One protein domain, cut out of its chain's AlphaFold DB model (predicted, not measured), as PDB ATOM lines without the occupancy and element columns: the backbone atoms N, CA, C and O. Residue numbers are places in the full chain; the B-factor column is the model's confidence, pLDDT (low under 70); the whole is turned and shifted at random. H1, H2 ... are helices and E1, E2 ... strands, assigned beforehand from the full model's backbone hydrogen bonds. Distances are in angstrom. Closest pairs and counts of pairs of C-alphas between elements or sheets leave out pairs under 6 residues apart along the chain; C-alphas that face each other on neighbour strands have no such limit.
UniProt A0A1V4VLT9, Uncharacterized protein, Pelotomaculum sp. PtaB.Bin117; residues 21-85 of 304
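Overview. This is residues 21 to 85 of the 304 residues of an uncharacterized protein of Pelotomaculum sp. PtaB.Bin117 (UniProt A0A1V4VLT9). The chain makes a loose, flat, open loop: a two-stranded hairpin, E1 and E2, stands at one end of the longest axis, and the short helices H1 and H2 lie toward the other end. From the hairpin, the unnamed residues 34 to 43 run along one side to H1, while H3 and the link after it lead back toward the hairpin's end; H4, the longest helix and the element nearest the middle, then runs the opposite way to H3, and C-alphas among its residues 73 to 81 come within 10 A of those of E1 and E2. The printed part has 65 residues, with two named strands followed by four named helices, E1 E2 H1 H2 H3 H4; the sheet, in the order E1 - E2, is antiparallel and the class is mixed, helices and strands. The whole is loose, with a radius of gyration of the C-alphas of 13.7 A, and spans 45 by 28 by 14 A.

Arrangement. E1, residues 21 to 25, and E2, residues 28 to 33, form a hairpin, antiparallel with 141 degrees between their directions; N 23 and O 30 are 2.9 A apart and N 30 and O 23 2.8 A, both within hydrogen-bond range. H1, residues 44 to 48, is close but not clearly touching H3, residues 61 to 67; their closest C-alphas, of Leu 47 and Leu 61, are 6.6 A apart. H2, residues 56 to 59, and H3 touch only at the corner, and only just, with 3 pairs of C-alphas within 8 A; the closest are those of Asn 57 and Leu 63, 6.4 A. H3 and H4, residues 73 to 83, are close but not clearly touching, at a shallow tilt of 15 degrees, opposite ways; their closest C-alphas, of Leu 61 and Phe 83, are 7.4 A apart. The closest C-alphas of E1 and H4 are those of Cys 21 and Ile 77, 6.8 A apart. H1 and H4 are apart, as are E1 and H3. In H1, H3 and H4 every O i to N i+4 pair is within hydrogen-bond range; H2 is too short for such a pair, and its one O i to N i+3 pair is not within range.

Along the chain. E1 begins at C-alpha 21, (202.872, 181.007, 202.407), and measures 12.4 A from first to last C-alpha; E2 measures 16.1 A. H1 measures 6.4 A, H2 6.0 A and H3 10.1 A, with C-alpha 61 at (210.795, 186.366, 220.103). H4 measures 15.2 A and ends at C-alpha 83, (205.718, 183.130, 215.841).

Size, cuts and confidence. The two C-alphas farthest apart, of Lys 26 and Ser 52, are 45.4 A from each other. The printed part has no cut, and no link is long. The mean pLDDT of the printed part is 78.8, and residues 37 to 59 are under 70.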
ATOM      1  N   CYS A  21     202.268 180.945 203.729       91.81
ATOM      2  CA  CYS A  21     202.872 181.007 202.407       91.81
ATOM      3  C   CYS A  21     202.971 182.456 201.931       91.81
ATOM      4  O   CYS A  21     202.234 183.323 202.400       91.81
ATOM      5  N   ILE A  22     203.876 182.712 200.984       94.25
ATOM      6  CA  ILE A  22     203.908 183.990 200.272       94.25
ATOM      7  C   ILE A  22     203.056 183.853 199.013       94.25
ATOM      8  O   ILE A  22     203.301 182.964 198.193       94.25
ATOM      9  N   LYS A  23     202.061 184.727 198.856       93.88
ATOM     10  CA  LYS A  23     201.226 184.829 197.654       93.88
ATOM     11  C   LYS A  23     201.470 186.161 196.964       93.88
ATOM     12  O   LYS A  23     201.513 187.198 197.619       93.88
ATOM     13  N   LYS A  24     201.593 186.141 195.638       95.38
ATOM     14  CA  LYS A  24     201.615 187.360 194.829       95.38
ATOM     15  C   LYS A  24     200.190 187.688 194.393       95.38
ATOM     16  O   LYS A  24     199.554 186.874 193.730       95.38
ATOM     17  N   ILE A  25     199.696 188.865 194.764       92.75
ATOM     18  CA  ILE A  25     198.375 189.366 194.381       92.75
ATOM     19  C   ILE A  25     198.580 190.713 193.700       92.75
ATOM     20  O   ILE A  25     199.076 191.659 194.313       92.75
ATOM     21  N   LYS A  26     198.211 190.790 192.416       92.19
ATOM     22  CA  LYS A  26     198.589 191.906 191.534       92.19
ATOM     23  C   LYS A  26     200.120 192.081 191.557       92.19
ATOM     24  O   LYS A  26     200.851 191.120 191.308       92.19
ATOM     25  N   ASP A  27     200.602 193.268 191.911       93.69
ATOM     26  CA  ASP A  27     202.026 193.615 191.930       93.69
ATOM     27  C   ASP A  27     202.671 193.515 193.318       93.69
ATOM     28  O   ASP A  27     203.833 193.881 193.479       93.69
ATOM     29  N   ARG A  28     201.950 192.986 194.316       95.31
ATOM     30  CA  ARG A  28     202.409 192.934 195.709       95.31
ATOM     31  C   ARG A  28     202.421 191.510 196.254       95.31
ATOM     32  O   ARG A  28     201.602 190.670 195.882       95.31
ATOM     33  N   GLU A  29     203.383 191.228 197.122       96.38
ATOM     34  CA  GLU A  29     203.504 189.946 197.814       96.38
ATOM     35  C   GLU A  29     202.950 190.044 199.234       96.38
ATOM     36  O   GLU A  29     203.143 191.044 199.921       96.38
ATOM     37  N   TYR A  30     202.290 188.979 199.673       94.75
ATOM     38  CA  TYR A  30     201.613 188.893 200.959       94.75
ATOM     39  C   TYR A  30     202.010 187.620 201.683       94.75
ATOM     40  O   TYR A  30     202.119 186.564 201.062       94.75
ATOM     41  N   ILE A  31     202.178 187.714 202.997       92.69
ATOM     42  CA  ILE A  31     202.277 186.569 203.891       92.69
ATOM     43  C   ILE A  31     200.851 186.185 204.277       92.69
ATOM     44  O   ILE A  31     200.170 186.932 204.980       92.69
ATOM     45  N   CYS A  32     200.403 185.030 203.799       88.94
ATOM     46  CA  CYS A  32     199.041 184.553 203.989       88.94
ATOM     47  C   CYS A  32     199.034 183.281 204.842       88.94
ATOM     48  O   CYS A  32     199.838 182.378 204.569       88.94
ATOM     49  N   PRO A  33     198.108 183.151 205.807       84.75
ATOM     50  CA  PRO A  33     197.849 181.868 206.441       84.75
ATOM     51  C   PRO A  33     197.348 180.873 205.388       84.75
ATOM     52  O   PRO A  33     196.585 181.221 204.480       84.75
ATOM     53  N   ILE A  34     197.791 179.624 205.486       83.00
ATOM     54  CA  ILE A  34     197.239 178.524 204.697       83.00
ATOM     55  C   ILE A  34     195.898 178.143 205.340       83.00
ATOM     56  O   ILE A  34     195.883 177.826 206.536       83.00
ATOM     57  N   PRO A  35     194.781 178.170 204.585       76.31
ATOM     58  CA  PRO A  35     193.479 177.753 205.096       76.31
ATOM     59  C   PRO A  35     193.546 176.379 205.768       76.31
ATOM     60  O   PRO A  35     194.343 175.529 205.375       76.31
ATOM     61  N   ASP A  36     192.737 176.178 206.807       71.81
ATOM     62  CA  ASP A  36     192.611 174.918 207.556       71.81
ATOM     63  C   ASP A  36     193.866 174.433 208.310       71.81
ATOM     64  O   ASP A  36     193.787 173.461 209.064       71.81
ATOM     65  N   SER A  37     195.004 175.133 208.211       67.12
ATOM     66  CA  SER A  37     196.207 174.820 209.005       67.12
ATOM     67  C   SER A  37     196.045 175.141 210.501       67.12
ATOM     68  O   SER A  37     196.781 174.639 211.347       67.12
ATOM     69  N   GLY A  38     195.015 175.912 210.855       58.53
ATOM     70  CA  GLY A  38     194.766 176.401 212.207       58.53
ATOM     71  C   GLY A  38     195.290 177.822 212.405       58.53
ATOM     72  O   GLY A  38     195.792 178.456 211.487       58.53
ATOM     73  N   TYR A  39     195.129 178.346 213.618       55.75
ATOM     74  CA  TYR A  39     195.584 179.684 213.993       55.75
ATOM     75  C   TYR A  39     196.529 179.579 215.186       55.75
ATOM     76  O   TYR A  39     196.335 178.726 216.054       55.75
ATOM     77  N   ILE A  40     197.540 180.447 215.224       54.50
ATOM     78  CA  ILE A  40     198.462 180.526 216.354       54.50
ATOM     79  C   ILE A  40     197.890 181.535 217.351       54.50
ATOM     80  O   ILE A  40     197.721 182.711 217.032       54.50
ATOM     81  N   THR A  41     197.579 181.076 218.561       52.28
ATOM     82  CA  THR A  41     197.348 181.958 219.713       52.28
ATOM     83  C   THR A  41     198.592 181.971 220.575       52.28
ATOM     84  O   THR A  41     199.038 180.908 221.010       52.28
ATOM     85  N   TYR A  42     199.128 183.154 220.860       56.59
ATOM     86  CA  TYR A  42     200.208 183.285 221.830       56.59
ATOM     87  C   TYR A  42     199.633 183.302 223.233       56.59
ATOM     88  O   TYR A  42     198.812 184.158 223.562       56.59
ATOM     89  N   ASP A  43     200.118 182.390 224.061       59.19
ATOM     90  CA  ASP A  43     200.188 182.649 225.486       59.19
ATOM     91  C   ASP A  43     201.530 183.353 225.756       59.19
ATOM     92  O   ASP A  43     202.599 182.922 225.312       59.19
ATOM     93  N   ILE A  44     201.455 184.510 226.409       63.97
ATOM     94  CA  ILE A  44     202.609 185.358 226.724       63.97
ATOM     95  C   ILE A  44     203.598 184.622 227.606       63.97
ATOM     96  O   ILE A  44     204.805 184.804 227.440       63.97
ATOM     97  N   ASP A  45     203.097 183.769 228.496       62.50
ATOM     98  CA  ASP A  45     203.955 182.958 229.343       62.50
ATOM     99  C   ASP A  45     204.836 182.060 228.469       62.50
ATOM    100  O   ASP A  45     206.043 181.968 228.685       62.50
ATOM    101  N   THR A  46     204.305 181.545 227.359       61.22
ATOM    102  CA  THR A  46     205.079 180.718 226.431       61.22
ATOM    103  C   THR A  46     206.035 181.510 225.532       61.22
ATOM    104  O   THR A  46     207.059 180.972 225.111       61.22
ATOM    105  N   LEU A  47     205.786 182.806 225.292       63.84
ATOM    106  CA  LEU A  47     206.774 183.708 224.671       63.84
ATOM    107  C   LEU A  47     207.959 184.021 225.610       63.84
ATOM    108  O   LEU A  47     209.024 184.449 225.151       63.84
ATOM    109  N   LEU A  48     207.781 183.818 226.920       63.47
ATOM    110  CA  LEU A  48     208.739 184.160 227.975       63.47
ATOM    111  C   LEU A  48     209.466 182.951 228.586       63.47
ATOM    112  O   LEU A  48     210.581 183.117 229.097       63.47
ATOM    113  N   GLU A  49     208.864 181.760 228.544       58.00
ATOM    114  CA  GLU A  49     209.260 180.575 229.327       58.00
ATOM    115  C   GLU A  49     210.631 179.984 228.977       58.00
ATOM    116  O   GLU A  49     211.199 179.197 229.733       58.00
ATOM    117  N   GLU A  50     211.251 180.410 227.885       55.00
ATOM    118  CA  GLU A  50     212.485 179.800 227.417       55.00
ATOM    119  C   GLU A  50     213.781 180.418 227.968       55.00
ATOM    120  O   GLU A  50     214.855 180.066 227.508       55.00
ATOM    121  N   LYS A  51     213.778 181.285 228.991       53.41
ATOM    122  CA  LYS A  51     215.012 181.997 229.419       53.41
ATOM    123  C   LYS A  51     216.135 181.126 230.041       53.41
ATOM    124  O   LYS A  51     217.224 181.653 230.282       53.41
ATOM    125  N   SER A  52     215.948 179.821 230.274       44.94
ATOM    126  CA  SER A  52     216.946 178.940 230.924       44.94
ATOM    127  C   SER A  52     217.244 177.636 230.157       44.94
ATOM    128  O   SER A  52     216.973 176.532 230.615       44.94
ATOM    129  N   GLY A  53     217.902 177.727 228.997       55.06
ATOM    130  CA  GLY A  53     218.402 176.539 228.286       55.06
ATOM    131  C   GLY A  53     219.254 176.852 227.055       55.06
ATOM    132  O   GLY A  53     219.331 177.989 226.610       55.06
ATOM    133  N   LYS A  54     219.912 175.847 226.456       51.41
ATOM    134  CA  LYS A  54     220.644 176.031 225.179       51.41
ATOM    135  C   LYS A  54     219.721 176.413 224.008       51.41
ATOM    136  O   LYS A  54     220.198 177.077 223.094       51.41
ATOM    137  N   LYS A  55     218.444 176.004 224.053       52.69
ATOM    138  CA  LYS A  55     217.408 176.297 223.042       52.69
ATOM    139  C   LYS A  55     216.727 177.660 223.228       52.69
ATOM    140  O   LYS A  55     216.225 178.206 222.257       52.69
ATOM    141  N   ALA A  56     216.896 178.258 224.413       57.50
ATOM    142  CA  ALA A  56     216.361 179.557 224.820       57.50
ATOM    143  C   ALA A  56     216.473 180.669 223.779       57.50
ATOM    144  O   ALA A  56     215.600 181.510 223.616       57.50
ATOM    145  N   ASN A  57     217.620 180.706 223.102       57.88
ATOM    146  CA  ASN A  57     217.947 181.785 222.186       57.88
ATOM    147  C   ASN A  57     217.265 181.640 220.819       57.88
ATOM    148  O   ASN A  57     217.226 182.624 220.085       57.88
ATOM    149  N   GLU A  58     216.802 180.441 220.454       60.03
ATOM    150  CA  GLU A  58     216.231 180.149 219.132       60.03
ATOM    151  C   GLU A  58     214.719 180.383 219.089       60.03
ATOM    152  O   GLU A  58     214.211 180.761 218.034       60.03
ATOM    153  N   ASN A  59     214.026 180.246 220.225       66.81
ATOM    154  CA  ASN A  59     212.581 180.477 220.317       66.81
ATOM    155  C   ASN A  59     212.220 181.751 221.087       66.81
ATOM    156  O   ASN A  59     211.046 182.046 221.279       66.81
ATOM    157  N   TYR A  60     213.204 182.547 221.508       84.31
ATOM    158  CA  TYR A  60     212.903 183.842 222.099       84.31
ATOM    159  C   TYR A  60     212.559 184.866 221.012       84.31
ATOM    160  O   TYR A  60     213.380 185.141 220.129       84.31
ATOM    161  N   LEU A  61     211.359 185.448 221.099       88.00
ATOM    162  CA  LEU A  61     210.795 186.366 220.103       88.00
ATOM    163  C   LEU A  61     211.755 187.510 219.746       88.00
ATOM    164  O   LEU A  61     212.081 187.708 218.577       88.00
ATOM    165  N   VAL A  62     212.280 188.211 220.757       90.50
ATOM    166  CA  VAL A  62     213.186 189.355 220.558       90.50
ATOM    167  C   VAL A  62     214.431 188.932 219.778       90.50
ATOM    168  O   VAL A  62     214.784 189.555 218.783       90.50
ATOM    169  N   LEU A  63     215.096 187.843 220.181       88.81
ATOM    170  CA  LEU A  63     216.301 187.373 219.488       88.81
ATOM    171  C   LEU A  63     216.008 186.860 218.079       88.81
ATOM    172  O   LEU A  63     216.877 186.989 217.212       88.81
ATOM    173  N   SER A  64     214.818 186.309 217.856       90.56
ATOM    174  CA  SER A  64     214.380 185.846 216.542       90.56
ATOM    175  C   SER A  64     214.207 187.019 215.583       90.56
ATOM    176  O   SER A  64     214.806 186.991 214.512       90.56
ATOM    177  N   ILE A  65     213.527 188.094 216.000       93.31
ATOM    178  CA  ILE A  65     213.397 189.324 215.199       93.31
ATOM    179  C   ILE A  65     214.767 189.984 214.982       93.31
ATOM    180  O   ILE A  65     215.119 190.317 213.849       93.31
ATOM    181  N   LEU A  66     215.596 190.110 216.029       92.25
ATOM    182  CA  LEU A  66     216.927 190.735 215.936       92.25
ATOM    183  C   LEU A  66     217.855 190.074 214.911       92.25
ATOM    184  O   LEU A  66     218.758 190.724 214.387       92.25
ATOM    185  N   ASN A  67     217.680 188.774 214.682       91.69
ATOM    186  CA  ASN A  67     218.564 187.970 213.845       91.69
ATOM    187  C   ASN A  67     217.899 187.464 212.561       91.69
ATOM    188  O   ASN A  67     218.551 186.699 211.836       91.69
ATOM    189  N   LEU A  68     216.651 187.867 212.305       93.94
ATOM    190  CA  LEU A  68     215.894 187.505 211.115       93.94
ATOM    191  C   LEU A  68     216.549 188.116 209.871       93.94
ATOM    192  O   LEU A  68     216.731 189.330 209.779       93.94
ATOM    193  N   ASP A  69     216.915 187.260 208.920       95.25
ATOM    194  CA  ASP A  69     217.471 187.671 207.632       95.25
ATOM    195  C   ASP A  69     216.328 187.968 206.657       95.25
ATOM    196  O   ASP A  69     215.857 187.083 205.947       95.25
ATOM    197  N   THR A  70     215.874 189.221 206.639       96.31
ATOM    198  CA  THR A  70     214.745 189.668 205.807       96.31
ATOM    199  C   THR A  70     215.046 189.673 204.308       96.31
ATOM    200  O   THR A  70     214.127 189.819 203.509       96.31
ATOM    201  N   SER A  71     216.303 189.448 203.901       96.19
ATOM    202  CA  SER A  71     216.657 189.247 202.489       96.19
ATOM    203  C   SER A  71     216.264 187.863 201.956       96.19
ATOM    204  O   SER A  71     216.254 187.650 200.745       96.19
ATOM    205  N   LYS A  72     215.938 186.916 202.848       96.44
ATOM    206  CA  LYS A  72     215.573 185.537 202.506       96.44
ATOM    207  C   LYS A  72     214.124 185.264 202.876       96.44
ATOM    208  O   LYS A  72     213.780 185.175 204.055       96.44
ATOM    209  N   LYS A  73     213.284 185.060 201.862       94.75
ATOM    210  CA  LYS A  73     211.853 184.768 202.030       94.75
ATOM    211  C   LYS A  73     211.608 183.535 202.897       94.75
ATOM    212  O   LYS A  73     210.702 183.535 203.722       94.75
ATOM    213  N   GLU A  74     212.455 182.519 202.781       93.56
ATOM    214  CA  GLU A  74     212.363 181.287 203.567       93.56
ATOM    215  C   GLU A  74     212.584 181.552 205.058       93.56
ATOM    216  O   GLU A  74     211.938 180.928 205.893       93.56
ATOM    217  N   ALA A  75     213.463 182.499 205.405       93.38
ATOM    218  CA  ALA A  75     213.685 182.883 206.795       93.38
ATOM    219  C   ALA A  75     212.470 183.627 207.366       93.38
ATOM    220  O   ALA A  75     212.116 183.406 208.523       93.38
ATOM    221  N   VAL A  76     211.816 184.470 206.557       94.56
ATOM    222  CA  VAL A  76     210.562 185.138 206.933       94.56
ATOM    223  C   VAL A  76     209.460 184.106 207.162       94.56
ATOM    224  O   VAL A  76     208.840 184.126 208.220       94.56
ATOM    225  N   ILE A  77     209.271 183.160 206.234       91.19
ATOM    226  CA  ILE A  77     208.282 182.080 206.371       91.19
ATOM    227  C   ILE A  77     208.559 181.198 207.589       91.19
ATOM    228  O   ILE A  77     207.634 180.872 208.330       91.19
ATOM    229  N   ASP A  78     209.817 180.841 207.842       88.69
ATOM    230  CA  ASP A  78     210.199 180.093 209.041       88.69
ATOM    231  C   ASP A  78     209.904 180.884 210.328       88.69
ATOM    232  O   ASP A  78     209.440 180.312 211.314       88.69
ATOM    233  N   PHE A  79     210.116 182.203 210.325       90.88
ATOM    234  CA  PHE A  79     209.742 183.060 211.447       90.88
ATOM    235  C   PHE A  79     208.225 183.074 211.669       90.88
ATOM    236  O   PHE A  79     207.791 182.768 212.778       90.88
ATOM    237  N   VAL A  80     207.414 183.364 210.643       89.19
ATOM    238  CA  VAL A  80     205.949 183.408 210.811       89.19
ATOM    239  C   VAL A  80     205.354 182.029 211.093       89.19
ATOM    240  O   VAL A  80     204.362 181.919 211.797       89.19
ATOM    241  N   SER A  81     205.988 180.944 210.658       83.12
ATOM    242  CA  SER A  81     205.550 179.593 211.039       83.12
ATOM    243  C   SER A  81     205.803 179.293 212.521       83.12
ATOM    244  O   SER A  81     205.113 178.464 213.110       83.12
ATOM    245  N   ARG A  82     206.792 179.955 213.142       79.75
ATOM    246  CA  ARG A  82     207.117 179.806 214.571       79.75
ATOM    247  C   ARG A  82     206.344 180.773 215.461       79.75
ATOM    248  O   ARG A  82     205.888 180.383 216.530       79.75
ATOM    249  N   PHE A  83     206.230 182.025 215.031       83.00
ATOM    250  CA  PHE A  83     205.718 183.130 215.841       83.00
ATOM    251  C   PHE A  83     204.515 183.839 215.228       83.00
ATOM    252  O   PHE A  83     204.103 184.848 215.779       83.00
ATOM    253  N   GLY A  84     203.974 183.363 214.105       85.38
ATOM    254  CA  GLY A  84     202.892 184.004 213.351       85.38
ATOM    255  C   GLY A  84     203.228 185.385 212.810       85.38
ATOM    256  O   GLY A  84     204.381 185.812 212.775       85.38
ATOM    257  N   LEU A  85     202.180 186.054 212.341       88.56
ATOM    258  CA  LEU A  85     202.234 187.403 211.787       88.56
ATOM    259  C   LEU A  85     202.607 188.447 212.847       88.56
ATOM    260  O   LEU A  85     202.394 188.243 214.045       88.56
TER     261      LEU A  85